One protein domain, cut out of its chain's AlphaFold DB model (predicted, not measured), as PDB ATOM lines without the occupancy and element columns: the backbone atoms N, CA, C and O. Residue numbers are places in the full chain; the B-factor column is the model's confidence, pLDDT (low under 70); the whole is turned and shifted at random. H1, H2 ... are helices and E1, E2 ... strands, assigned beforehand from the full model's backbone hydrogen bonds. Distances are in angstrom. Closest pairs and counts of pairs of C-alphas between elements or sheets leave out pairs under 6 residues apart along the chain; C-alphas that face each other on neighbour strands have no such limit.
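This is residues 6 to 199 of the 365 residues of an uncharacterized protein of Clostridium perfringens (UniProt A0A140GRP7). Two five-stranded antiparallel sheets stand partly face to face as a sandwich with crossed strands, meeting where E4 and E5 come near E9 and E10. The first sheet, E1 to E5, curls round the long helix H3; H1 lies over the second sheet, E6 to E10, which is curled like part of a barrel, and the far ends of E4 and E5 make a long hairpin arm. You have 194 printed residues with ten named strands and three named helices, in the order E1 E2 E3 E4 E5 H1 H2 E6 E7 E8 E9 E10 H3, and each sheet's order follows the chain. The class is mixed, helices and strands; the whole is compact, with a radius of gyration of the C-alphas of 18.8 A and spans of 66 by 54 by 35 A.

Start with a twisted meander, each strand the antiparallel neighbour of the one before: E1 (residues 6 to 9), E2 (12 to 16), E3 (20 to 31), E4 (44 to 60) and E5 (66 to 78). Within hydrogen-bond range you find N 7 and O 14 at 2.8 A, N 13 and O 24 at 2.8 A, N 28 and O 48 at 2.8 A, and N 55 and O 71 at 2.8 A. E3 bends by 52 degrees at residue 26. This sheet curls round H3 (171 to 199); the closest C-alphas of E3 and H3 are Pro 27 and Ser 188, 5.6 A apart. The second meander, also twisted, is E6 (104 to 107), E7 (113 to 120), E8 (129 to 137), E9 (143 to 153) and E10 (159 to 165). Here look for N 104 and O 116 at 2.8 A, N 115 and O 136 at 2.9 A, N 135 and O 144 at 2.8 A, and N 164 and O 149 at 2.8 A. The sheets form a sandwich, two sheets face to face: the facing parts are 9.7 A centre to centre, with strands at 52 degrees. Across it, the closest C-alphas of E5 and E10 are Thr 74 and Val 162, 6.5 A apart. Each sheet has two layers, helices on one face of a sheet: H3 on the first, H1 (84 to 96) and H3 on the second. H1 is over E8 at a height over the sheet of 9.2 A and runs along the strands, at 3 degrees to E8 on the local plane; their closest C-alphas are Leu 87 and Tyr 130, 6.6 A apart. H1 and H3 touch at Leu 91 and Leu 178, their closest C-alphas, 6.1 A apart, at a steep tilt of 38 degrees, opposite ways. H2 (99 to 102) is over E7 on the same face as H1; its closest C-alpha pair with E7 is Thr 100 and Tyr 115, 5.5 A. Every O i to N i+4 pair is within hydrogen-bond range in H1, 23 of 25 are in H3, and H2 is too short for such a pair.

Find C-alpha 6 at (3.191, -26.663, -2.045), where E1 begins. E4 runs 45.8 A from C-alpha 44 to C-alpha 60 at (-1.558, -17.257, -27.113), and E5 returns over 34.7 A; E3 and E9 span 32.5 A and 32.9 A. H1 is 18.6 A long, and H3 runs 42.8 A to C-alpha 199 at (24.914, -51.296, 3.728).

The C-alphas of Ser 110 and Cys 199 are the two farthest apart, at 66.6 A. The printed part has no cut. The link from E3 to E4, 12 residues, is long. The mean pLDDT of the printed part is 88.5; look for values under 70 at residues 109 to 111, 123 to 126, 153 to 160 and 199.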
ATOM      1  N   PHE A   6       2.243 -25.564  -2.004       97.12
ATOM      2  CA  PHE A   6       3.191 -26.663  -2.045       97.12
ATOM      3  C   PHE A   6       2.586 -27.875  -2.764       97.12
ATOM      4  O   PHE A   6       1.460 -28.305  -2.495       97.12
ATOM      5  N   LYS A   7       3.366 -28.463  -3.669       96.94
ATOM      6  CA  LYS A   7       3.079 -29.731  -4.336       96.94
ATOM      7  C   LYS A   7       4.307 -30.625  -4.298       96.94
ATOM      8  O   LYS A   7       5.429 -30.172  -4.501       96.94
ATOM      9  N   ARG A   8       4.074 -31.925  -4.144       96.50
ATOM     10  CA  ARG A   8       5.102 -32.951  -4.294       96.50
ATOM     11  C   ARG A   8       4.756 -33.869  -5.458       96.50
ATOM     12  O   ARG A   8       3.644 -34.388  -5.527       96.50
ATOM     13  N   ILE A   9       5.713 -34.089  -6.354       95.88
ATOM     14  CA  ILE A   9       5.604 -35.020  -7.482       95.88
ATOM     15  C   ILE A   9       6.855 -35.898  -7.477       95.88
ATOM     16  O   ILE A   9       7.906 -35.476  -7.949       95.88
ATOM     17  N   LYS A  10       6.743 -37.126  -6.955       93.69
ATOM     18  CA  LYS A  10       7.887 -38.030  -6.721       93.69
ATOM     19  C   LYS A  10       8.961 -37.369  -5.833       93.69
ATOM     20  O   LYS A  10       8.685 -37.086  -4.664       93.69
ATOM     21  N   ASP A  11      10.148 -37.139  -6.389       93.62
ATOM     22  CA  ASP A  11      11.315 -36.492  -5.784       93.62
ATOM     23  C   ASP A  11      11.344 -34.969  -6.012       93.62
ATOM     24  O   ASP A  11      12.283 -34.305  -5.582       93.62
ATOM     25  N   ARG A  12      10.327 -34.400  -6.677       97.81
ATOM     26  CA  ARG A  12      10.210 -32.960  -6.948       97.81
ATOM     27  C   ARG A  12       9.294 -32.285  -5.932       97.81
ATOM     28  O   ARG A  12       8.136 -32.681  -5.777       97.81
ATOM     29  N   PHE A  13       9.797 -31.232  -5.301       98.50
ATOM     30  CA  PHE A  13       9.122 -30.435  -4.278       98.50
ATOM     31  C   PHE A  13       8.957 -29.024  -4.816       98.50
ATOM     32  O   PHE A  13       9.937 -28.371  -5.167       98.50
ATOM     33  N   ILE A  14       7.708 -28.602  -4.968       98.31
ATOM     34  CA  ILE A  14       7.333 -27.484  -5.824       98.31
ATOM     35  C   ILE A  14       6.530 -26.477  -5.007       98.31
ATOM     36  O   ILE A  14       5.472 -26.814  -4.481       98.31
ATOM     37  N   TRP A  15       6.998 -25.233  -4.958       97.50
ATOM     38  CA  TRP A  15       6.254 -24.086  -4.445       97.50
ATOM     39  C   TRP A  15       5.813 -23.221  -5.628       97.50
ATOM     40  O   TRP A  15       6.638 -22.638  -6.335       97.50
ATOM     41  N   GLU A  16       4.508 -23.186  -5.900       95.25
ATOM     42  CA  GLU A  16       3.960 -22.575  -7.116       95.25
ATOM     43  C   GLU A  16       2.805 -21.609  -6.848       95.25
ATOM     44  O   GLU A  16       1.938 -21.870  -6.024       95.25
ATOM     45  N   SER A  17       2.751 -20.522  -7.614       91.69
ATOM     46  CA  SER A  17       1.601 -19.609  -7.716       91.69
ATOM     47  C   SER A  17       1.338 -19.271  -9.174       91.69
ATOM     48  O   SER A  17       2.014 -19.791 -10.055       91.69
ATOM     49  N   ASN A  18       0.407 -18.363  -9.473       86.12
ATOM     50  CA  ASN A  18       0.171 -17.887 -10.843       86.12
ATOM     51  C   ASN A  18       1.283 -16.978 -11.395       86.12
ATOM     52  O   ASN A  18       1.256 -16.636 -12.572       86.12
ATOM     53  N   PHE A  19       2.294 -16.648 -10.588       88.56
ATOM     54  CA  PHE A  19       3.427 -15.818 -10.994       88.56
ATOM     55  C   PHE A  19       4.711 -16.622 -11.256       88.56
ATOM     56  O   PHE A  19       5.418 -16.368 -12.234       88.56
ATOM     57  N   MET A  20       5.029 -17.600 -10.406       93.44
ATOM     58  CA  MET A  20       6.291 -18.341 -10.491       93.44
ATOM     59  C   MET A  20       6.174 -19.771  -9.968       93.44
ATOM     60  O   MET A  20       5.207 -20.122  -9.288       93.44
ATOM     61  N   VAL A  21       7.195 -20.571 -10.270       95.75
ATOM     62  CA  VAL A  21       7.411 -21.904  -9.707       95.75
ATOM     63  C   VAL A  21       8.847 -22.013  -9.218       95.75
ATOM     64  O   VAL A  21       9.772 -21.746  -9.984       95.75
ATOM     65  N   LEU A  22       9.012 -22.429  -7.969       96.94
ATOM     66  CA  LEU A  22      10.273 -22.869  -7.387       96.94
ATOM     67  C   LEU A  22      10.224 -24.385  -7.206       96.94
ATOM     68  O   LEU A  22       9.256 -24.902  -6.654       96.94
ATOM     69  N   GLU A  23      11.246 -25.091  -7.671       97.62
ATOM     70  CA  GLU A  23      11.347 -26.544  -7.575       97.62
ATOM     71  C   GLU A  23      12.696 -26.967  -6.994       97.62
ATOM     72  O   GLU A  23      13.741 -26.556  -7.500       97.62
ATOM     73  N   PHE A  24      12.642 -27.860  -6.007       97.69
ATOM     74  CA  PHE A  24      13.768 -28.633  -5.486       97.69
ATOM     75  C   PHE A  24      13.621 -30.093  -5.908       97.69
ATOM     76  O   PHE A  24      12.511 -30.636  -5.905       97.69
ATOM     77  N   SER A  25      14.712 -30.736  -6.316       97.38
ATOM     78  CA  SER A  25      14.668 -32.113  -6.824       97.38
ATOM     79  C   SER A  25      16.012 -32.820  -6.745       97.38
ATOM     80  O   SER A  25      17.042 -32.167  -6.599       97.38
ATOM     81  N   SER A  26      15.993 -34.148  -6.889       95.31
ATOM     82  CA  SER A  26      17.193 -34.994  -6.946       95.31
ATOM     83  C   SER A  26      18.171 -34.770  -5.779       95.31
ATOM     84  O   SER A  26      19.341 -34.468  -6.022       95.31
ATOM     85  N   PRO A  27      17.704 -34.869  -4.521       95.31
ATOM     86  CA  PRO A  27      18.567 -34.657  -3.375       95.31
ATOM     87  C   PRO A  27      19.575 -35.790  -3.192       95.31
ATOM     88  O   PRO A  27      19.279 -36.961  -3.438       95.31
ATOM     89  N   ARG A  28      20.745 -35.439  -2.668       93.44
ATOM     90  CA  ARG A  28      21.753 -36.363  -2.159       93.44
ATOM     91  C   ARG A  28      22.440 -35.724  -0.963       93.44
ATOM     92  O   ARG A  28      22.815 -34.561  -1.015       93.44
ATOM     93  N   ILE A  29      22.621 -36.496   0.098       93.50
ATOM     94  CA  ILE A  29      23.325 -36.073   1.308       93.50
ATOM     95  C   ILE A  29      24.622 -36.866   1.401       93.50
ATOM     96  O   ILE A  29      24.619 -38.075   1.168       93.50
ATOM     97  N   GLN A  30      25.699 -36.174   1.754       91.12
ATOM     98  CA  GLN A  30      26.887 -36.776   2.335       91.12
ATOM     99  C   GLN A  30      26.912 -36.395   3.812       91.12
ATOM    100  O   GLN A  30      26.897 -35.211   4.168       91.12
ATOM    101  N   ALA A  31      26.901 -37.403   4.669       90.19
ATOM    102  CA  ALA A  31      26.932 -37.215   6.107       90.19
ATOM    103  C   ALA A  31      28.377 -37.176   6.616       90.19
ATOM    104  O   ALA A  31      29.319 -37.517   5.900       90.19
ATOM    105  N   PHE A  32      28.566 -36.803   7.883       86.19
ATOM    106  CA  PHE A  32      29.851 -37.036   8.560       86.19
ATOM    107  C   PHE A  32      30.193 -38.532   8.650       86.19
ATOM    108  O   PHE A  32      31.362 -38.903   8.704       86.19
ATOM    109  N   SER A  33      29.165 -39.381   8.648       85.19
ATOM    110  CA  SER A  33      29.263 -40.825   8.499       85.19
ATOM    111  C   SER A  33      28.122 -41.302   7.610       85.19
ATOM    112  O   SER A  33      26.958 -41.159   7.971       85.19
ATOM    113  N   ASP A  34      28.458 -41.899   6.468       83.06
ATOM    114  CA  ASP A  34      27.478 -42.471   5.536       83.06
ATOM    115  C   ASP A  34      26.966 -43.858   5.985       83.06
ATOM    116  O   ASP A  34      26.328 -44.571   5.213       83.06
ATOM    117  N   TYR A  35      27.257 -44.263   7.229       86.75
ATOM    118  CA  TYR A  35      26.852 -45.552   7.798       86.75
ATOM    119  C   TYR A  35      25.880 -45.430   8.975       86.75
ATOM    120  O   TYR A  35      25.459 -46.447   9.527       86.75
ATOM    121  N   ILE A  36      25.543 -44.212   9.394       88.44
ATOM    122  CA  ILE A  36      24.624 -43.973  10.508       88.44
ATOM    123  C   ILE A  36      23.378 -43.255  10.016       88.44
ATOM    124  O   ILE A  36      23.417 -42.437   9.102       88.44
ATOM    125  N   HIS A  37      22.262 -43.536  10.675       91.75
ATOM    126  CA  HIS A  37      21.031 -42.811  10.446       91.75
ATOM    127  C   HIS A  37      21.170 -41.368  10.920       91.75
ATOM    128  O   HIS A  37      21.506 -41.113  12.082       91.75
ATOM    129  N   LEU A  38      20.821 -40.439  10.035       93.00
ATOM    130  CA  LEU A  38      20.662 -39.033  10.368       93.00
ATOM    131  C   LEU A  38      19.316 -38.821  11.052       93.00
ATOM    132  O   LEU A  38      18.274 -39.317  10.610       93.00
ATOM    133  N   LYS A  39      19.343 -38.048  12.130       91.38
ATOM    134  CA  LYS A  39      18.192 -37.640  12.934       91.38
ATOM    135  C   LYS A  39      17.633 -36.308  12.456       91.38
ATOM    136  O   LYS A  39      16.430 -36.082  12.571       91.38
ATOM    137  N   ASN A  40      18.493 -35.408  11.982       91.06
ATOM    138  CA  ASN A  40      18.106 -34.071  11.542       91.06
ATOM    139  C   ASN A  40      19.141 -33.454  10.587       91.06
ATOM    140  O   ASN A  40      20.209 -34.009  10.339       91.06
ATOM    141  N   GLU A  41      18.820 -32.274  10.061       90.31
ATOM    142  CA  GLU A  41      19.645 -31.571   9.082       90.31
ATOM    143  C   GLU A  41      21.010 -31.077   9.587       90.31
ATOM    144  O   GLU A  41      21.864 -30.775   8.761       90.31
ATOM    145  N   THR A  42      21.257 -31.001  10.901       89.25
ATOM    146  CA  THR A  42      22.564 -30.555  11.435       89.25
ATOM    147  C   THR A  42      23.665 -31.605  11.284       89.25
ATOM    148  O   THR A  42      24.844 -31.285  11.403       89.25
ATOM    149  N   GLU A  43      23.287 -32.855  11.011       89.75
ATOM    150  CA  GLU A  43      24.210 -33.976  10.799       89.75
ATOM    151  C   GLU A  43      24.604 -34.129   9.319       89.75
ATOM    152  O   GLU A  43      25.399 -35.001   8.960       89.75
ATOM    153  N   ILE A  44      24.064 -33.268   8.452       90.44
ATOM    154  CA  ILE A  44      24.426 -33.197   7.041       90.44
ATOM    155  C   ILE A  44      25.755 -32.445   6.913       90.44
ATOM    156  O   ILE A  44      25.846 -31.280   7.294       90.44
ATOM    157  N   MET A  45      26.774 -33.102   6.351       89.88
ATOM    158  CA  MET A  45      28.064 -32.463   6.074       89.88
ATOM    159  C   MET A  45      28.022 -31.715   4.741       89.88
ATOM    160  O   MET A  45      28.338 -30.530   4.698       89.88
ATOM    161  N   TYR A  46      27.588 -32.397   3.675       89.69
ATOM    162  CA  TYR A  46      27.363 -31.794   2.365       89.69
ATOM    163  C   TYR A  46      26.007 -32.182   1.802       89.69
ATOM    164  O   TYR A  46      25.524 -33.303   1.993       89.69
ATOM    165  N   TYR A  47      25.399 -31.257   1.065       91.31
ATOM    166  CA  TYR A  47      24.054 -31.444   0.550       91.31
ATOM    167  C   TYR A  47      23.949 -30.994  -0.906       91.31
ATOM    168  O   TYR A  47      24.242 -29.860  -1.264       91.31
ATOM    169  N   TYR A  48      23.515 -31.919  -1.753       92.81
ATOM    170  CA  TYR A  48      23.448 -31.754  -3.194       92.81
ATOM    171  C   TYR A  48      22.007 -31.870  -3.661       92.81
ATOM    172  O   TYR A  48      21.284 -32.760  -3.215       92.81
ATOM    173  N   TYR A  49      21.584 -31.011  -4.584       94.50
ATOM    174  CA  TYR A  49      20.281 -31.132  -5.241       94.50
ATOM    175  C   TYR A  49      20.179 -30.221  -6.464       94.50
ATOM    176  O   TYR A  49      21.061 -29.423  -6.753       94.50
ATOM    177  N   THR A  50      19.082 -30.327  -7.209       94.50
ATOM    178  CA  THR A  50      18.764 -29.416  -8.311       94.50
ATOM    179  C   THR A  50      17.700 -28.408  -7.893       94.50
ATOM    180  O   THR A  50      16.592 -28.805  -7.519       94.50
ATOM    181  N   VAL A  51      17.999 -27.116  -8.052       93.88
ATOM    182  CA  VAL A  51      17.028 -26.018  -7.951       93.88
ATOM    183  C   VAL A  51      16.618 -25.539  -9.344       93.88
ATOM    184  O   VAL A  51      17.449 -25.397 -10.248       93.88
ATOM    185  N   LYS A  52      15.323 -25.289  -9.541       94.69
ATOM    186  CA  LYS A  52      14.789 -24.647 -10.750       94.69
ATOM    187  C   LYS A  52      13.812 -23.550 -10.383       94.69
ATOM    188  O   LYS A  52      12.954 -23.722  -9.521       94.69
ATOM    189  N   VAL A  53      13.897 -22.454 -11.122       94.31
ATOM    190  CA  VAL A  53      12.993 -21.316 -10.994       94.31
ATOM    191  C   VAL A  53      12.371 -21.039 -12.350       94.31
ATOM    192  O   VAL A  53      13.075 -20.839 -13.340       94.31
ATOM    193  N   PHE A  54      11.047 -20.987 -12.398       94.62
ATOM    194  CA  PHE A  54      10.291 -20.636 -13.592       94.62
ATOM    195  C   PHE A  54       9.450 -19.391 -13.341       94.62
ATOM    196  O   PHE A  54       8.819 -19.251 -12.293       94.62
ATOM    197  N   LYS A  55       9.370 -18.525 -14.347       93.50
ATOM    198  CA  LYS A  55       8.375 -17.460 -14.427       93.50
ATOM    199  C   LYS A  55       7.191 -17.965 -15.242       93.50
ATOM    200  O   LYS A  55       7.384 -18.463 -16.355       93.50
ATOM    201  N   LYS A  56       5.976 -17.818 -14.718       90.56
ATOM    202  CA  LYS A  56       4.765 -18.028 -15.513       90.56
ATOM    203  C   LYS A  56       4.560 -16.812 -16.414       90.56
ATOM    204  O   LYS A  56       4.625 -15.673 -15.955       90.56
ATOM    205  N   ILE A  57       4.376 -17.065 -17.703       89.69
ATOM    206  CA  ILE A  57       4.050 -16.054 -18.706       89.69
ATOM    207  C   ILE A  57       2.766 -16.471 -19.415       89.69
ATOM    208  O   ILE A  57       2.540 -17.658 -19.653       89.69
ATOM    209  N   GLU A  58       1.930 -15.492 -19.726       89.69
ATOM    210  CA  GLU A  58       0.786 -15.689 -20.607       89.69
ATOM    211  C   GLU A  58       1.276 -15.653 -22.055       89.69
ATOM    212  O   GLU A  58       2.135 -14.845 -22.415       89.69
ATOM    213  N   ASP A  59       0.758 -16.563 -22.866       87.50
ATOM    214  CA  ASP A  59       0.988 -16.628 -24.304       87.50
ATOM    215  C   ASP A  59      -0.329 -16.996 -25.000       87.50
ATOM    216  O   ASP A  59      -1.291 -17.379 -24.336       87.50
ATOM    217  N   TYR A  60      -0.382 -16.902 -26.324       89.38
ATOM    218  CA  TYR A  60      -1.558 -17.257 -27.113       89.38
ATOM    219  C   TYR A  60      -1.293 -18.545 -27.900       89.38
ATOM    220  O   TYR A  60      -0.214 -18.743 -28.469       89.38
ATOM    221  N   ASP A  61      -2.254 -19.469 -27.896       88.25
ATOM    222  CA  ASP A  61      -2.206 -20.646 -28.760       88.25
ATOM    223  C   ASP A  61      -2.568 -20.296 -30.219       88.25
ATOM    224  O   ASP A  61      -2.856 -19.152 -30.562       88.25
ATOM    225  N   LYS A  62      -2.559 -21.298 -31.108       88.62
ATOM    226  CA  LYS A  62      -2.886 -21.116 -32.536       88.62
ATOM    227  C   LYS A  62      -4.338 -20.680 -32.802       88.62
ATOM    228  O   LYS A  62      -4.669 -20.409 -33.950       88.62
ATOM    229  N   ASN A  63      -5.192 -20.673 -31.778       92.31
ATOM    230  CA  ASN A  63      -6.599 -20.280 -31.829       92.31
ATOM    231  C   ASN A  63      -6.861 -19.021 -30.978       92.31
ATOM    232  O   ASN A  63      -7.988 -18.834 -30.515       92.31
ATOM    233  N   ASP A  64      -5.827 -18.217 -30.707       87.06
ATOM    234  CA  ASP A  64      -5.880 -17.008 -29.876       87.06
ATOM    235  C   ASP A  64      -6.385 -17.240 -28.438       87.06
ATOM    236  O   ASP A  64      -6.870 -16.320 -27.771       87.06
ATOM    237  N   LYS A  65      -6.261 -18.463 -27.904       89.25
ATOM    238  CA  LYS A  65      -6.577 -18.741 -26.497       89.25
ATOM    239  C   LYS A  65      -5.364 -18.489 -25.619       89.25
ATOM    240  O   LYS A  65      -4.272 -18.978 -25.907       89.25
ATOM    241  N   ILE A  66      -5.586 -17.789 -24.508       86.81
ATOM    242  CA  ILE A  66      -4.559 -17.567 -23.489       86.81
ATOM    243  C   ILE A  66      -4.148 -18.917 -22.892       86.81
ATOM    244  O   ILE A  66      -4.974 -19.665 -22.364       86.81
ATOM    245  N   ILE A  67      -2.856 -19.210 -22.962       89.25
ATOM    246  CA  ILE A  67      -2.206 -20.361 -22.348       89.25
ATOM    247  C   ILE A  67      -1.105 -19.889 -21.401       89.25
ATOM    248  O   ILE A  67      -0.404 -18.910 -21.653       89.25
ATOM    249  N   THR A  68      -0.907 -20.624 -20.313       87.12
ATOM    250  CA  THR A  68       0.194 -20.366 -19.382       87.12
ATOM    251  C   THR A  68       1.424 -21.153 -19.817       87.12
ATOM    252  O   THR A  68       1.414 -22.387 -19.801       87.12
ATOM    253  N   LYS A  69       2.509 -20.454 -20.158       89.69
ATOM    254  CA  LYS A  69       3.829 -21.054 -20.391       89.69
ATOM    255  C   LYS A  69       4.750 -20.829 -19.197       89.69
ATOM    256  O   LYS A  69       4.668 -19.829 -18.487       89.69
ATOM    257  N   TYR A  70       5.671 -21.767 -19.003       91.56
ATOM    258  CA  TYR A  70       6.711 -21.687 -17.984       91.56
ATOM    259  C   TYR A  70       8.028 -21.319 -18.655       91.56
ATOM    260  O   TYR A  70       8.605 -22.124 -19.387       91.56
ATOM    261  N   LYS A  71       8.515 -20.105 -18.409       93.19
ATOM    262  CA  LYS A  71       9.848 -19.690 -18.841       93.19
ATOM    263  C   LYS A  71      10.843 -20.033 -17.741       93.19
ATOM    264  O   LYS A  71      10.743 -19.484 -16.645       93.19
ATOM    265  N   LEU A  72      11.794 -20.920 -18.030       92.81
ATOM    266  CA  LEU A  72      12.903 -21.196 -17.118       92.81
ATOM    267  C   LEU A  72      13.712 -19.907 -16.919       92.81
ATOM    268  O   LEU A  72      14.181 -19.311 -17.886       92.81
ATOM    269  N   VAL A  73      13.813 -19.467 -15.668       91.31
ATOM    270  CA  VAL A  73      14.617 -18.312 -15.254       91.31
ATOM    271  C   VAL A  73      16.023 -18.787 -14.926       91.31
ATOM    272  O   VAL A  73      16.988 -18.242 -15.444       91.31
ATOM    273  N   THR A  74      16.125 -19.834 -14.108       88.31
ATOM    274  CA  THR A  74      17.399 -20.474 -13.795       88.31
ATOM    275  C   THR A  74      17.215 -21.939 -13.398       88.31
ATOM    276  O   THR A  74      16.151 -22.337 -12.913       88.31
ATOM    277  N   LYS A  75      18.256 -22.741 -13.633       90.88
ATOM    278  CA  LYS A  75      18.417 -24.120 -13.172       90.88
ATOM    279  C   LYS A  75      19.858 -24.284 -12.707       90.88
ATOM    280  O   LYS A  75      20.769 -24.010 -13.483       90.88
ATOM    281  N   ARG A  76      20.052 -24.820 -11.505       87.56
ATOM    282  CA  ARG A  76      21.383 -25.080 -10.960       87.56
ATOM    283  C   ARG A  76      21.412 -26.401 -10.201       87.56
ATOM    284  O   ARG A  76      20.433 -26.760  -9.550       87.56
ATOM    285  N   ASN A  77      22.523 -27.118 -10.330       88.75
ATOM    286  CA  ASN A  77      22.873 -28.184  -9.402       88.75
ATOM    287  C   ASN A  77      23.665 -27.520  -8.281       88.75
ATOM    288  O   ASN A  77      24.650 -26.848  -8.567       88.75
ATOM    289  N   VAL A  78      23.184 -27.666  -7.058       86.62
ATOM    290  CA  VAL A  78      23.770 -27.085  -5.861       86.62
ATOM    291  C   VAL A  78      24.734 -28.099  -5.263       86.62
ATOM    292  O   VAL A  78      24.373 -29.278  -5.162       86.62
ATOM    293  N   TYR A  79      25.939 -27.652  -4.913       83.75
ATOM    294  CA  TYR A  79      26.996 -28.495  -4.361       83.75
ATOM    295  C   TYR A  79      27.433 -28.034  -2.968       83.75
ATOM    296  O   TYR A  79      27.424 -26.844  -2.659       83.75
ATOM    297  N   ASP A  80      27.846 -29.007  -2.158       76.31
ATOM    298  CA  ASP A  80      28.522 -28.869  -0.868       76.31
ATOM    299  C   ASP A  80      27.727 -28.133   0.224       76.31
ATOM    300  O   ASP A  80      27.231 -28.771   1.152       76.31
ATOM    301  N   PHE A  81      27.559 -26.815   0.108       76.31
ATOM    302  CA  PHE A  81      27.014 -25.935   1.148       76.31
ATOM    303  C   PHE A  81      25.762 -25.180   0.669       76.31
ATOM    304  O   PHE A  81      25.800 -23.959   0.493       76.31
ATOM    305  N   PRO A  82      24.640 -25.875   0.420       73.69
ATOM    306  CA  PRO A  82      23.441 -25.229  -0.079       73.69
ATOM    307  C   PRO A  82      22.766 -24.362   0.977       73.69
ATOM    308  O   PRO A  82      22.665 -24.721   2.152       73.69
ATOM    309  N   CYS A  83      22.123 -23.302   0.509       88.81
ATOM    310  CA  CYS A  83      21.429 -22.337   1.350       88.81
ATOM    311  C   CYS A  83      20.037 -22.806   1.829       88.81
ATOM    312  O   CYS A  83      19.319 -22.051   2.481       88.81
ATOM    313  N   ILE A  84      19.598 -24.032   1.516       92.12
ATOM    314  CA  ILE A  84      18.222 -24.489   1.797       92.12
ATOM    315  C   ILE A  84      17.925 -24.733   3.284       92.12
ATOM    316  O   ILE A  84      16.806 -24.486   3.741       92.12
ATOM    317  N   THR A  85      18.908 -25.196   4.057       91.62
ATOM    318  CA  THR A  85      18.782 -25.359   5.518       91.62
ATOM    319  C   THR A  85      18.737 -23.997   6.212       91.62
ATOM    320  O   THR A  85      17.944 -23.782   7.135       91.62
ATOM    321  N   GLU A  86      19.506 -23.034   5.709       92.19
ATOM    322  CA  GLU A  86      19.449 -21.646   6.156       92.19
ATOM    323  C   GLU A  86      18.123 -20.982   5.764       92.19
ATOM    324  O   GLU A  86      17.492 -20.341   6.600       92.19
ATOM    325  N   LEU A  87      17.620 -21.217   4.545       94.94
ATOM    326  CA  LEU A  87      16.294 -20.768   4.120       94.94
ATOM    327  C   LEU A  87      15.212 -21.271   5.080       94.94
ATOM    328  O   LEU A  87      14.369 -20.480   5.503       94.94
ATOM    329  N   LYS A  88      15.235 -22.559   5.459       96.44
ATOM    330  CA  LYS A  88      14.308 -23.105   6.465       96.44
ATOM    331  C   LYS A  88      14.373 -22.292   7.761       96.44
ATOM    332  O   LYS A  88      13.337 -21.830   8.240       96.44
ATOM    333  N   SER A  89      15.581 -22.054   8.270       95.25
ATOM    334  CA  SER A  89      15.816 -21.284   9.499       95.25
ATOM    335  C   SER A  89      15.308 -19.841   9.390       95.25
ATOM    336  O   SER A  89      14.631 -19.347  10.294       95.25
ATOM    337  N   ILE A  90      15.561 -19.171   8.259       96.81
ATOM    338  CA  ILE A  90      15.066 -17.818   7.974       96.81
ATOM    339  C   ILE A  90      13.536 -17.796   7.970       96.81
ATOM    340  O   ILE A  90      12.939 -16.911   8.582       96.81
ATOM    341  N   LEU A  91      12.886 -18.750   7.297       98.06
ATOM    342  CA  LEU A  91      11.426 -18.826   7.216       98.06
ATOM    343  C   LEU A  91      10.801 -19.048   8.598       98.06
ATOM    344  O   LEU A  91       9.883 -18.319   8.981       98.06
ATOM    345  N   GLU A  92      11.323 -20.004   9.369       97.44
ATOM    346  CA  GLU A  92      10.867 -20.278  10.736       97.44
ATOM    347  C   GLU A  92      11.027 -19.060  11.648       97.44
ATOM    348  O   GLU A  92      10.122 -18.745  12.428       97.44
ATOM    349  N   TYR A  93      12.157 -18.361  11.537       96.88
ATOM    350  CA  TYR A  93      12.424 -17.153  12.302       96.88
ATOM    351  C   TYR A  93      11.475 -16.014  11.901       96.88
ATOM    352  O   TYR A  93      10.795 -15.447  12.754       96.88
ATOM    353  N   GLN A  94      11.353 -15.708  10.606       95.38
ATOM    354  CA  GLN A  94      10.512 -14.619  10.088       95.38
ATOM    355  C   GLN A  94       9.019 -14.810  10.411       95.38
ATOM    356  O   GLN A  94       8.295 -13.836  10.650       95.38
ATOM    357  N   LEU A  95       8.533 -16.053  10.455       96.12
ATOM    358  CA  LEU A  95       7.154 -16.363  10.850       96.12
ATOM    359  C   LEU A  95       6.889 -16.131  12.350       96.12
ATOM    360  O   LEU A  95       5.734 -15.904  12.719       96.12
ATOM    361  N   LYS A  96       7.925 -16.163  13.199       95.38
ATOM    362  CA  LYS A  96       7.839 -15.957  14.660       95.38
ATOM    363  C   LYS A  96       8.286 -14.558  15.114       95.38
ATOM    364  O   LYS A  96       7.925 -14.140  16.207       95.38
ATOM    365  N   ASP A  97       9.061 -13.844  14.296       93.00
ATOM    366  CA  ASP A  97       9.657 -12.542  14.620       93.00
ATOM    367  C   ASP A  97       8.615 -11.427  14.789       93.00
ATOM    368  O   ASP A  97       7.761 -11.207  13.919       93.00
ATOM    369  N   ASP A  98       8.754 -10.658  15.874       91.62
ATOM    370  CA  ASP A  98       8.098  -9.360  16.019       91.62
ATOM    371  C   ASP A  98       8.904  -8.282  15.285       91.62
ATOM    372  O   ASP A  98       9.767  -7.585  15.833       91.62
ATOM    373  N   THR A  99       8.580  -8.121  14.007       92.25
ATOM    374  CA  THR A  99       9.241  -7.148  13.138       92.25
ATOM    375  C   THR A  99       8.977  -5.704  13.563       92.25
ATOM    376  O   THR A  99       9.737  -4.819  13.176       92.25
ATOM    377  N   THR A 100       7.949  -5.427  14.376       89.25
ATOM    378  CA  THR A 100       7.724  -4.066  14.889       89.25
ATOM    379  C   THR A 100       8.751  -3.658  15.946       89.25
ATOM    380  O   THR A 100       9.026  -2.467  16.095       89.25
ATOM    381  N   MET A 101       9.365  -4.638  16.618       88.81
ATOM    382  CA  MET A 101      10.471  -4.429  17.554       88.81
ATOM    383  C   MET A 101      11.841  -4.576  16.885       88.81
ATOM    384  O   MET A 101      12.722  -3.748  17.098       88.81
ATOM    385  N   ASN A 102      12.015  -5.614  16.062       88.56
ATOM    386  CA  ASN A 102      13.328  -6.018  15.543       88.56
ATOM    387  C   ASN A 102      13.607  -5.545  14.106       88.56
ATOM    388  O   ASN A 102      14.641  -5.896  13.534       88.56
ATOM    389  N   GLY A 103      12.662  -4.839  13.485       90.38
ATOM    390  CA  GLY A 103      12.736  -4.394  12.096       90.38
ATOM    391  C   GLY A 103      13.093  -2.918  11.940       90.38
ATOM    392  O   GLY A 103      12.981  -2.103  12.855       90.38
ATOM    393  N   GLN A 104      13.469  -2.550  10.719       92.88
ATOM    394  CA  GLN A 104      13.678  -1.163  10.333       92.88
ATOM    395  C   GLN A 104      12.332  -0.450  10.185       92.88
ATOM    396  O   GLN A 104      11.472  -0.873   9.408       92.88
ATOM    397  N   LYS A 105      12.173   0.674  10.887       92.06
ATOM    398  CA  LYS A 105      11.022   1.566  10.735       92.06
ATOM    399  C   LYS A 105      11.113   2.337   9.415       92.06
ATOM    400  O   LYS A 105      12.086   3.044   9.173       92.06
ATOM    401  N   ILE A 106      10.065   2.255   8.603       87.31
ATOM    402  CA  ILE A 106       9.910   2.966   7.333       87.31
ATOM    403  C   ILE A 106       8.703   3.900   7.449       87.31
ATOM    404  O   ILE A 106       7.593   3.465   7.760       87.31
ATOM    405  N   LYS A 107       8.917   5.196   7.204       82.12
ATOM    406  CA  LYS A 107       7.865   6.220   7.225       82.12
ATOM    407  C   LYS A 107       7.719   6.813   5.828       82.12
ATOM    408  O   LYS A 107       8.611   7.525   5.382       82.12
ATOM    409  N   TYR A 108       6.610   6.510   5.156       71.31
ATOM    410  CA  TYR A 108       6.327   7.043   3.819       71.31
ATOM    411  C   TYR A 108       5.640   8.416   3.887       71.31
ATOM    412  O   TYR A 108       6.056   9.318   3.177       71.31
ATOM    413  N   ASN A 109       4.636   8.581   4.767       66.00
ATOM    414  CA  ASN A 109       3.904   9.832   5.053       66.00
ATOM    415  C   ASN A 109       3.423   9.855   6.524       66.00
ATOM    416  O   ASN A 109       3.634   8.872   7.238       66.00
ATOM    417  N   SER A 110       2.828  10.964   6.998       61.31
ATOM    418  CA  SER A 110       2.616  11.285   8.430       61.31
ATOM    419  C   SER A 110       2.037  10.158   9.291       61.31
ATOM    420  O   SER A 110       2.445  10.056  10.445       61.31
ATOM    421  N   ASP A 111       1.224   9.264   8.721       65.94
ATOM    422  CA  ASP A 111       0.502   8.234   9.476       65.94
ATOM    423  C   ASP A 111       0.661   6.803   8.944       65.94
ATOM    424  O   ASP A 111       0.002   5.905   9.460       65.94
ATOM    425  N   ASP A 112       1.493   6.547   7.927       76.25
ATOM    426  CA  ASP A 112       1.713   5.188   7.398       76.25
ATOM    427  C   ASP A 112       3.110   4.688   7.776       76.25
ATOM    428  O   ASP A 112       4.101   4.910   7.072       76.25
ATOM    429  N   ILE A 113       3.183   4.072   8.958       82.44
ATOM    430  CA  ILE A 113       4.407   3.493   9.508       82.44
ATOM    431  C   ILE A 113       4.422   2.006   9.170       82.44
ATOM    432  O   ILE A 113       3.519   1.252   9.538       82.44
ATOM    433  N   HIS A 114       5.480   1.590   8.489       88.44
ATOM    434  CA  HIS A 114       5.755   0.190   8.208       88.44
ATOM    435  C   HIS A 114       7.026  -0.208   8.941       88.44
ATOM    436  O   HIS A 114       7.915   0.611   9.162       88.44
ATOM    437  N   TYR A 115       7.119  -1.476   9.299       92.50
ATOM    438  CA  TYR A 115       8.356  -2.072   9.776       92.50
ATOM    439  C   TYR A 115       8.764  -3.154   8.800       92.50
ATOM    440  O   TYR A 115       7.912  -3.931   8.368       92.50
ATOM    441  N   SER A 116      10.043  -3.201   8.432       94.06
ATOM    442  CA  SER A 116      10.544  -4.262   7.568       94.06
ATOM    443  C   SER A 116      11.832  -4.874   8.073       94.06
ATOM    444  O   SER A 116      12.702  -4.164   8.572       94.06
ATOM    445  N   LYS A 117      11.970  -6.181   7.879       95.62
ATOM    446  CA  LYS A 117      13.183  -6.933   8.183       95.62
ATOM    447  C   LYS A 117      13.511  -7.826   7.003       95.62
ATOM    448  O   LYS A 117      12.629  -8.502   6.477       95.62
ATOM    449  N   VAL A 118      14.767  -7.786   6.583       95.69
ATOM    450  CA  VAL A 118      15.299  -8.596   5.489       95.69
ATOM    451  C   VAL A 118      16.267  -9.596   6.095       95.69
ATOM    452  O   VAL A 118      17.082  -9.223   6.933       95.69
ATOM    453  N   MET A 119      16.148 -10.851   5.690       95.50
ATOM    454  CA  MET A 119      17.137 -11.887   5.959       95.50
ATOM    455  C   MET A 119      17.432 -12.586   4.644       95.50
ATOM    456  O   MET A 119      16.505 -12.884   3.890       95.50
ATOM    457  N   ALA A 120      18.704 -12.817   4.375       92.81
ATOM    458  CA  ALA A 120      19.159 -13.516   3.193       92.81
ATOM    459  C   ALA A 120      20.126 -14.614   3.609       92.81
ATOM    460  O   ALA A 120      20.711 -14.519   4.684       92.81
ATOM    461  N   THR A 121      20.249 -15.636   2.774       90.38
ATOM    462  CA  THR A 121      21.182 -16.732   3.013       90.38
ATOM    463  C   THR A 121      22.621 -16.308   2.726       90.38
ATOM    464  O   THR A 121      22.872 -15.569   1.768       90.38
ATOM    465  N   GLU A 122      23.567 -16.776   3.532       76.06
ATOM    466  CA  GLU A 122      24.998 -16.514   3.394       76.06
ATOM    467  C   GLU A 122      25.658 -17.647   2.589       76.06
ATOM    468  O   GLU A 122      25.886 -18.747   3.081       76.06
ATOM    469  N   GLY A 123      25.970 -17.396   1.311       61.28
ATOM    470  CA  GLY A 123      26.595 -18.394   0.437       61.28
ATOM    471  C   GLY A 123      28.111 -18.216   0.297       61.28
ATOM    472  O   GLY A 123      28.566 -17.177  -0.171       61.28
ATOM    473  N   PHE A 124      28.894 -19.258   0.600       53.38
ATOM    474  CA  PHE A 124      30.312 -19.394   0.202       53.38
ATOM    475  C   PHE A 124      30.460 -20.146  -1.139       53.38
ATOM    476  O   PHE A 124      31.517 -20.638  -1.469       53.38
ATOM    477  N   ALA A 125      29.409 -20.310  -1.930       57.88
ATOM    478  CA  ALA A 125      29.499 -20.899  -3.279       57.88
ATOM    479  C   ALA A 125      28.341 -20.439  -4.175       57.88
ATOM    480  O   ALA A 125      28.437 -20.501  -5.396       57.88
ATOM    481  N   CYS A 126      27.276 -19.917  -3.548       63.34
ATOM    482  CA  CYS A 126      26.179 -19.160  -4.148       63.34
ATOM    483  C   CYS A 126      25.428 -19.876  -5.290       63.34
ATOM    484  O   CYS A 126      24.698 -19.241  -6.053       63.34
ATOM    485  N   ASP A 127      25.525 -21.205  -5.375       82.19
ATOM    486  CA  ASP A 127      24.750 -22.012  -6.325       82.19
ATOM    487  C   ASP A 127      23.236 -21.773  -6.175       82.19
ATOM    488  O   ASP A 127      22.502 -21.733  -7.164       82.19
ATOM    489  N   ASP A 128      22.768 -21.547  -4.949       87.38
ATOM    490  CA  ASP A 128      21.433 -21.065  -4.629       87.38
ATOM    491  C   ASP A 128      21.482 -19.898  -3.631       87.38
ATOM    492  O   ASP A 128      22.418 -19.754  -2.848       87.38
ATOM    493  N   PHE A 129      20.479 -19.020  -3.691       89.62
ATOM    494  CA  PHE A 129      20.376 -17.851  -2.823       89.62
ATOM    495  C   PHE A 129      18.917 -17.462  -2.601       89.62
ATOM    496  O   PHE A 129      18.128 -17.374  -3.553       89.62
ATOM    497  N   TYR A 130      18.580 -17.135  -1.354       92.81
ATOM    498  CA  TYR A 130      17.239 -16.695  -0.987       92.81
ATOM    499  C   TYR A 130      17.287 -15.452  -0.110       92.81
ATOM    500  O   TYR A 130      18.127 -15.325   0.773       92.81
ATOM    501  N   GLU A 131      16.328 -14.556  -0.314       94.69
ATOM    502  CA  GLU A 131      16.109 -13.397   0.549       94.69
ATOM    503  C   GLU A 131      14.621 -13.303   0.888       94.69
ATOM    504  O   GLU A 131      13.762 -13.273   0.002       94.69
ATOM    505  N   ILE A 132      14.320 -13.238   2.184       97.19
ATOM    506  CA  ILE A 132      12.976 -13.076   2.728       97.19
ATOM    507  C   ILE A 132      12.887 -11.705   3.389       97.19
ATOM    508  O   ILE A 132      13.539 -11.426   4.399       97.19
ATOM    509  N   LYS A 133      12.034 -10.843   2.836       96.81
ATOM    510  CA  LYS A 133      11.686  -9.554   3.430       96.81
ATOM    511  C   LYS A 133      10.281  -9.613   4.009       96.81
ATOM    512  O   LYS A 133       9.321  -9.713   3.251       96.81
ATOM    513  N   LYS A 134      10.154  -9.468   5.327       96.50
ATOM    514  CA  LYS A 134       8.873  -9.291   6.025       96.50
ATOM    515  C   LYS A 134       8.566  -7.809   6.195       96.50
ATOM    516  O   LYS A 134       9.463  -7.017   6.481       96.50
ATOM    517  N   ILE A 135       7.308  -7.430   5.997       94.12
ATOM    518  CA  ILE A 135       6.793  -6.066   6.131       94.12
ATOM    519  C   ILE A 135       5.503  -6.114   6.951       94.12
ATOM    520  O   ILE A 135       4.586  -6.869   6.625       94.12
ATOM    521  N   ILE A 136       5.417  -5.282   7.987       92.25
ATOM    522  CA  ILE A 136       4.223  -5.122   8.824       92.25
ATOM    523  C   ILE A 136       3.753  -3.672   8.751       92.25
ATOM    524  O   ILE A 136       4.524  -2.750   9.020       92.25
ATOM    525  N   ASN A 137       2.473  -3.474   8.439       85.12
ATOM    526  CA  ASN A 137       1.815  -2.177   8.581       85.12
ATOM    527  C   ASN A 137       1.225  -2.045   9.995       85.12
ATOM    528  O   ASN A 137       0.484  -2.920  10.445       85.12
ATOM    529  N   THR A 138       1.521  -0.949  10.698       80.69
ATOM    530  CA  THR A 138       1.087  -0.763  12.095       80.69
ATOM    531  C   THR A 138      -0.424  -0.621  12.272       80.69
ATOM    532  O   THR A 138      -0.929  -0.947  13.345       80.69
ATOM    533  N   LYS A 139      -1.162  -0.169  11.248       81.44
ATOM    534  CA  LYS A 139      -2.612   0.071  11.342       81.44
ATOM    535  C   LYS A 139      -3.419  -1.217  11.378       81.44
ATOM    536  O   LYS A 139      -4.338  -1.342  12.175       81.44
ATOM    537  N   ASN A 140      -3.103  -2.158  10.490       81.94
ATOM    538  CA  ASN A 140      -3.860  -3.404  10.341       81.94
ATOM    539  C   ASN A 140      -3.091  -4.639  10.826       81.94
ATOM    540  O   ASN A 140      -3.641  -5.736  10.779       81.94
ATOM    541  N   LYS A 141      -1.830  -4.469  11.253       83.25
ATOM    542  CA  LYS A 141      -0.907  -5.546  11.637       83.25
ATOM    543  C   LYS A 141      -0.797  -6.653  10.579       83.25
ATOM    544  O   LYS A 141      -0.431  -7.780  10.897       83.25
ATOM    545  N   LYS A 142      -1.118  -6.346   9.316       87.19
ATOM    546  CA  LYS A 142      -1.084  -7.319   8.228       87.19
ATOM    547  C   LYS A 142       0.362  -7.547   7.822       87.19
ATOM    548  O   LYS A 142       1.056  -6.607   7.428       87.19
ATOM    549  N   GLU A 143       0.776  -8.803   7.886       92.38
ATOM    550  CA  GLU A 143       2.071  -9.249   7.394       92.38
ATOM    551  C   GLU A 143       2.030  -9.373   5.868       92.38
ATOM    552  O   GLU A 143       1.082  -9.909   5.282       92.38
ATOM    553  N   ARG A 144       3.069  -8.857   5.217       93.62
ATOM    554  CA  ARG A 144       3.356  -9.080   3.803       93.62
ATOM    555  C   ARG A 144       4.807  -9.464   3.653       93.62
ATOM    556  O   ARG A 144       5.664  -8.957   4.374       93.62
ATOM    557  N   TYR A 145       5.076 -10.294   2.665       95.94
ATOM    558  CA  TYR A 145       6.411 -10.784   2.406       95.94
ATOM    559  C   TYR A 145       6.813 -10.521   0.967       95.94
ATOM    560  O   TYR A 145       5.975 -10.409   0.073       95.94
ATOM    561  N   VAL A 146       8.115 -10.419   0.755       96.06
ATOM    562  CA  VAL A 146       8.739 -10.467  -0.560       96.06
ATOM    563  C   VAL A 146       9.807 -11.544  -0.491       96.06
ATOM    564  O   VAL A 146      10.659 -11.507   0.395       96.06
ATOM    565  N   VAL A 147       9.735 -12.498  -1.414       96.06
ATOM    566  CA  VAL A 147      10.683 -13.603  -1.536       96.06
ATOM    567  C   VAL A 147      11.498 -13.369  -2.796       96.06
ATOM    568  O   VAL A 147      10.939 -13.191  -3.878       96.06
ATOM    569  N   TYR A 148      12.815 -13.351  -2.669       94.25
ATOM    570  CA  TYR A 148      13.722 -13.447  -3.800       94.25
ATOM    571  C   TYR A 148      14.353 -14.831  -3.811       94.25
ATOM    572  O   TYR A 148      14.782 -15.327  -2.771       94.25
ATOM    573  N   VAL A 149      14.391 -15.436  -4.995       92.19
ATOM    574  CA  VAL A 149      15.048 -16.717  -5.235       92.19
ATOM    575  C   VAL A 149      15.956 -16.564  -6.436       92.19
ATOM    576  O   VAL A 149      15.504 -16.134  -7.503       92.19
ATOM    577  N   GLY A 150      17.218 -16.929  -6.278       88.12
ATOM    578  CA  GLY A 150      18.198 -16.859  -7.343       88.12
ATOM    579  C   GLY A 150      19.249 -17.946  -7.236       88.12
ATOM    580  O   GLY A 150      19.294 -18.718  -6.285       88.12
ATOM    581  N   THR A 151      20.083 -17.985  -8.259       84.50
ATOM    582  CA  THR A 151      21.276 -18.825  -8.347       84.50
ATOM    583  C   THR A 151      22.391 -17.948  -8.897       84.50
ATOM    584  O   THR A 151      22.135 -17.144  -9.808       84.50
ATOM    585  N   THR A 152      23.612 -18.104  -8.413       74.12
ATOM    586  CA  THR A 152      24.779 -17.452  -9.008       74.12
ATOM    587  C   THR A 152      25.601 -18.466  -9.788       74.12
ATOM    588  O   THR A 152      25.432 -19.681  -9.669       74.12
ATOM    589  N   TYR A 153      26.464 -17.947 -10.649       64.38
ATOM    590  CA  TYR A 153      27.439 -18.736 -11.370       64.38
ATOM    591  C   TYR A 153      28.823 -18.313 -10.875       64.38
ATOM    592  O   TYR A 153      29.333 -17.296 -11.321       64.38
ATOM    593  N   ASP A 154      29.360 -19.104  -9.942       57.94
ATOM    594  CA  ASP A 154      30.750 -19.101  -9.455       57.94
ATOM    595  C   ASP A 154      31.298 -17.787  -8.827       57.94
ATOM    596  O   ASP A 154      30.658 -16.735  -8.819       57.94
ATOM    597  N   PHE A 155      32.484 -17.888  -8.208       52.09
ATOM    598  CA  PHE A 155      33.220 -16.793  -7.557       52.09
ATOM    599  C   PHE A 155      34.050 -15.910  -8.503       52.09
ATOM    600  O   PHE A 155      34.534 -14.857  -8.087       52.09
ATOM    601  N   GLN A 156      34.273 -16.355  -9.739       50.12
ATOM    602  CA  GLN A 156      35.093 -15.713 -10.767       50.12
ATOM    603  C   GLN A 156      34.269 -14.793 -11.682       50.12
ATOM    604  O   GLN A 156      34.848 -13.959 -12.374       50.12
ATOM    605  N   GLY A 157      32.933 -14.836 -11.604       44.62
ATOM    606  CA  GLY A 157      32.058 -13.786 -12.137       44.62
ATOM    607  C   GLY A 157      31.836 -13.839 -13.649       44.62
ATOM    608  O   GLY A 157      31.400 -12.847 -14.235       44.62
ATOM    609  N   ASP A 158      32.085 -14.984 -14.282       51.09
ATOM    610  CA  ASP A 158      31.976 -15.121 -15.741       51.09
ATOM    611  C   ASP A 158      30.517 -15.168 -16.246       51.09
ATOM    612  O   ASP A 158      30.256 -15.030 -17.445       51.09
ATOM    613  N   LEU A 159      29.533 -15.323 -15.351       56.25
ATOM    614  CA  LEU A 159      28.107 -15.371 -15.683       56.25
ATOM    615  C   LEU A 159      27.264 -14.575 -14.671       56.25
ATOM    616  O   LEU A 159      27.479 -14.620 -13.463       56.25
ATOM    617  N   ASN A 160      26.254 -13.854 -15.170       63.06
ATOM    618  CA  ASN A 160      25.374 -13.035 -14.332       63.06
ATOM    619  C   ASN A 160      24.560 -13.900 -13.356       63.06
ATOM    620  O   ASN A 160      23.923 -14.871 -13.769       63.06
ATOM    621  N   SER A 161      24.484 -13.491 -12.087       72.88
ATOM    622  CA  SER A 161      23.493 -14.011 -11.139       72.88
ATOM    623  C   SER A 161      22.079 -13.769 -11.666       72.88
ATOM    624  O   SER A 161      21.743 -12.659 -12.090       72.88
ATOM    625  N   VAL A 162      21.230 -14.798 -11.631       83.19
ATOM    626  CA  VAL A 162      19.848 -14.717 -12.124       83.19
ATOM    627  C   VAL A 162      18.887 -15.140 -11.023       83.19
ATOM    628  O   VAL A 162      19.085 -16.155 -10.360       83.19
ATOM    629  N   GLY A 163      17.809 -14.380 -10.856       86.88
ATOM    630  CA  GLY A 163      16.762 -14.695  -9.899       86.88
ATOM    631  C   GLY A 163      15.442 -14.009 -10.213       86.88
ATOM    632  O   GLY A 163      15.323 -13.211 -11.147       86.88
ATOM    633  N   ILE A 164      14.428 -14.337  -9.422       90.69
ATOM    634  CA  ILE A 164      13.104 -13.730  -9.479       90.69
ATOM    635  C   ILE A 164      12.699 -13.269  -8.084       90.69
ATOM    636  O   ILE A 164      12.959 -13.939  -7.087       90.69
ATOM    637  N   ARG A 165      12.038 -12.115  -8.024       93.06
ATOM    638  CA  ARG A 165      11.429 -11.584  -6.808       93.06
ATOM    639  C   ARG A 165       9.915 -11.675  -6.926       93.06
ATOM    640  O   ARG A 165       9.361 -11.308  -7.964       93.06
ATOM    641  N   THR A 166       9.252 -12.150  -5.882       93.19
ATOM    642  CA  THR A 166       7.792 -12.192  -5.837       93.19
ATOM    643  C   THR A 166       7.205 -10.780  -5.740       93.19
ATOM    644  O   THR A 166       7.839  -9.876  -5.187       93.19
ATOM    645  N   PRO A 167       5.955 -10.575  -6.192       90.94
ATOM    646  CA  PRO A 167       5.121  -9.519  -5.623       90.94
ATOM    647  C   PRO A 167       4.899  -9.761  -4.115       90.94
ATOM    648  O   PRO A 167       5.406 -10.730  -3.546       90.94
ATOM    649  N   TYR A 168       4.134  -8.889  -3.453       92.31
ATOM    650  CA  TYR A 168       3.757  -9.134  -2.061       92.31
ATOM    651  C   TYR A 168       2.982 -10.445  -1.927       92.31
ATOM    652  O   TYR A 168       1.961 -10.624  -2.590       92.31
ATOM    653  N   VAL A 169       3.459 -11.316  -1.041       93.75
ATOM    654  CA  VAL A 169       2.797 -12.570  -0.662       93.75
ATOM    655  C   VAL A 169       2.341 -12.503   0.792       93.75
ATOM    656  O   VAL A 169       2.830 -11.680   1.578       93.75
ATOM    657  N   GLU A 170       1.358 -13.321   1.143       94.69
ATOM    658  CA  GLU A 170       0.780 -13.359   2.483       94.69
ATOM    659  C   GLU A 170       1.494 -14.384   3.368       94.69
ATOM    660  O   GLU A 170       2.279 -15.207   2.900       94.69
ATOM    661  N   ARG A 171       1.219 -14.347   4.676       95.31
ATOM    662  CA  ARG A 171       1.794 -15.294   5.640       95.31
ATOM    663  C   ARG A 171       1.561 -16.756   5.238       95.31
ATOM    664  O   ARG A 171       2.500 -17.543   5.283       95.31
ATOM    665  N   ALA A 172       0.350 -17.087   4.789       96.31
ATOM    666  CA  ALA A 172      -0.003 -18.439   4.358       96.31
ATOM    667  C   ALA A 172       0.882 -18.935   3.196       96.31
ATOM    668  O   ALA A 172       1.266 -20.100   3.160       96.31
ATOM    669  N   ASP A 173       1.282 -18.044   2.283       96.75
ATOM    670  CA  ASP A 173       2.165 -18.392   1.164       96.75
ATOM    671  C   ASP A 173       3.585 -18.744   1.645       96.75
ATOM    672  O   ASP A 173       4.240 -19.628   1.087       96.75
ATOM    673  N   ILE A 174       4.058 -18.061   2.695       97.50
ATOM    674  CA  ILE A 174       5.350 -18.324   3.346       97.50
ATOM    675  C   ILE A 174       5.310 -19.616   4.162       97.50
ATOM    676  O   ILE A 174       6.285 -20.365   4.162       97.50
ATOM    677  N   GLU A 175       4.189 -19.917   4.815       98.06
ATOM    678  CA  GLU A 175       3.973 -21.199   5.496       98.06
ATOM    679  C   GLU A 175       4.003 -22.370   4.495       98.06
ATOM    680  O   GLU A 175       4.633 -23.395   4.763       98.06
ATOM    681  N   GLU A 176       3.434 -22.198   3.295       98.19
ATOM    682  CA  GLU A 176       3.544 -23.173   2.200       98.19
ATOM    683  C   GLU A 176       4.985 -23.319   1.673       98.19
ATOM    684  O   GLU A 176       5.409 -24.432   1.348       98.19
ATOM    685  N   LEU A 177       5.776 -22.237   1.633       98.19
ATOM    686  CA  LEU A 177       7.200 -22.315   1.284       98.19
ATOM    687  C   LEU A 177       7.993 -23.083   2.350       98.19
ATOM    688  O   LEU A 177       8.761 -23.983   2.010       98.19
ATOM    689  N   LEU A 178       7.775 -22.777   3.633       98.56
ATOM    690  CA  LEU A 178       8.411 -23.489   4.744       98.56
ATOM    691  C   LEU A 178       8.071 -24.981   4.710       98.56
ATOM    692  O   LEU A 178       8.955 -25.817   4.896       98.56
ATOM    693  N   LYS A 179       6.812 -25.322   4.424       98.44
ATOM    694  CA  LYS A 179       6.381 -26.708   4.243       98.44
ATOM    695  C   LYS A 179       7.121 -27.378   3.086       98.44
ATOM    696  O   LYS A 179       7.644 -28.471   3.271       98.44
ATOM    697  N   CYS A 180       7.218 -26.717   1.931       98.62
ATOM    698  CA  CYS A 180       7.951 -27.227   0.770       98.62
ATOM    699  C   CYS A 180       9.420 -27.534   1.096       98.62
ATOM    700  O   CYS A 180       9.909 -28.617   0.774       98.62
ATOM    701  N   VAL A 181      10.108 -26.600   1.754       98.06
ATOM    702  CA  VAL A 181      11.518 -26.735   2.153       98.06
ATOM    703  C   VAL A 181      11.694 -27.837   3.202       98.06
ATOM    704  O   VAL A 181      12.562 -28.697   3.059       98.06
ATOM    705  N   SER A 182      10.844 -27.858   4.230       97.94
ATOM    706  CA  SER A 182      10.928 -28.834   5.323       97.94
ATOM    707  C   SER A 182      10.680 -30.263   4.840       97.94
ATOM    708  O   SER A 182      11.416 -31.177   5.205       97.94
ATOM    709  N   GLU A 183       9.674 -30.457   3.986       98.25
ATOM    710  CA  GLU A 183       9.357 -31.759   3.393       98.25
ATOM    711  C   GLU A 183      10.466 -32.245   2.449       98.25
ATOM    712  O   GLU A 183      10.763 -33.438   2.423       98.25
ATOM    713  N   PHE A 184      11.118 -31.338   1.713       98.00
ATOM    714  CA  PHE A 184      12.261 -31.682   0.866       98.00
ATOM    715  C   PHE A 184      13.474 -32.139   1.688       98.00
ATOM    716  O   PHE A 184      14.056 -33.184   1.396       98.00
ATOM    717  N   ILE A 185      13.830 -31.403   2.747       97.00
ATOM    718  CA  ILE A 185      14.925 -31.774   3.660       97.00
ATOM    719  C   ILE A 185      14.641 -33.123   4.323       97.00
ATOM    720  O   ILE A 185      15.488 -34.015   4.290       97.00
ATOM    721  N   LYS A 186      13.424 -33.311   4.846       96.69
ATOM    722  CA  LYS A 186      13.005 -34.579   5.449       96.69
ATOM    723  C   LYS A 186      13.111 -35.739   4.462       96.69
ATOM    724  O   LYS A 186      13.698 -36.764   4.783       96.69
ATOM    725  N   TYR A 187      12.593 -35.567   3.247       97.44
ATOM    726  CA  TYR A 187      12.687 -36.591   2.210       97.44
ATOM    727  C   TYR A 187      14.133 -36.962   1.874       97.44
ATOM    728  O   TYR A 187      14.424 -38.131   1.636       97.44
ATOM    729  N   SER A 188      15.032 -35.983   1.879       96.00
ATOM    730  CA  SER A 188      16.451 -36.191   1.599       96.00
ATOM    731  C   SER A 188      17.129 -37.018   2.690       96.00
ATOM    732  O   SER A 188      17.856 -37.959   2.375       96.00
ATOM    733  N   ILE A 189      16.819 -36.738   3.960       95.88
ATOM    734  CA  ILE A 189      17.255 -37.548   5.108       95.88
ATOM    735  C   ILE A 189      16.683 -38.969   5.012       95.88
ATOM    736  O   ILE A 189      17.429 -39.940   5.116       95.88
ATOM    737  N   ASP A 190      15.386 -39.110   4.721       95.25
ATOM    738  CA  ASP A 190      14.734 -40.417   4.558       95.25
ATOM    739  C   ASP A 190      15.340 -41.238   3.403       95.25
ATOM    740  O   ASP A 190      15.288 -42.469   3.421       95.25
ATOM    741  N   MET A 191      15.847 -40.579   2.355       93.69
ATOM    742  CA  MET A 191      16.551 -41.237   1.251       93.69
ATOM    743  C   MET A 191      17.951 -41.690   1.653       93.69
ATOM    744  O   MET A 191      18.329 -42.810   1.321       93.69
ATOM    745  N   HIS A 192      18.703 -40.842   2.358       92.75
ATOM    746  CA  HIS A 192      20.029 -41.188   2.862       92.75
ATOM    747  C   HIS A 192      19.960 -42.385   3.819       92.75
ATOM    748  O   HIS A 192      20.644 -43.381   3.607       92.75
ATOM    749  N   ASN A 193      19.052 -42.336   4.795       92.38
ATOM    750  CA  ASN A 193      18.866 -43.396   5.787       92.38
ATOM    751  C   ASN A 193      18.471 -44.739   5.152       92.38
ATOM    752  O   ASN A 193      18.992 -45.779   5.529       92.38
ATOM    753  N   ARG A 194      17.644 -44.722   4.099       89.19
ATOM    754  CA  ARG A 194      17.365 -45.935   3.309       89.19
ATOM    755  C   ARG A 194      18.601 -46.508   2.612       89.19
ATOM    756  O   ARG A 194      18.647 -47.705   2.361       89.19
ATOM    757  N   GLY A 195      19.572 -45.666   2.260       84.62
ATOM    758  CA  GLY A 195      20.873 -46.111   1.764       84.62
ATOM    759  C   GLY A 195      21.688 -46.810   2.853       84.62
ATOM    760  O   GLY A 195      22.254 -47.866   2.591       84.62
ATOM    761  N   VAL A 196      21.675 -46.271   4.076       85.44
ATOM    762  CA  VAL A 196      22.348 -46.860   5.248       85.44
ATOM    763  C   VAL A 196      21.825 -48.265   5.552       85.44
ATOM    764  O   VAL A 196      22.625 -49.175   5.767       85.44
ATOM    765  N   ASP A 197      20.504 -48.470   5.500       80.06
ATOM    766  CA  ASP A 197      19.889 -49.788   5.719       80.06
ATOM    767  C   ASP A 197      20.438 -50.860   4.757       80.06
ATOM    768  O   ASP A 197      20.674 -51.999   5.158       80.06
ATOM    769  N   ASN A 198      20.724 -50.496   3.502       73.06
ATOM    770  CA  ASN A 198      21.245 -51.436   2.504       73.06
ATOM    771  C   ASN A 198      22.707 -51.850   2.760       73.06
ATOM    772  O   ASN A 198      23.119 -52.926   2.321       73.06
ATOM    773  N   CYS A 199      23.495 -51.030   3.466       69.88
ATOM    774  CA  CYS A 199      24.914 -51.296   3.728       69.88
ATOM    775  C   CYS A 199      25.131 -52.473   4.697       69.88
ATOM    776  O   CYS A 199      26.125 -53.192   4.575       69.88
TER     777      CYS A 199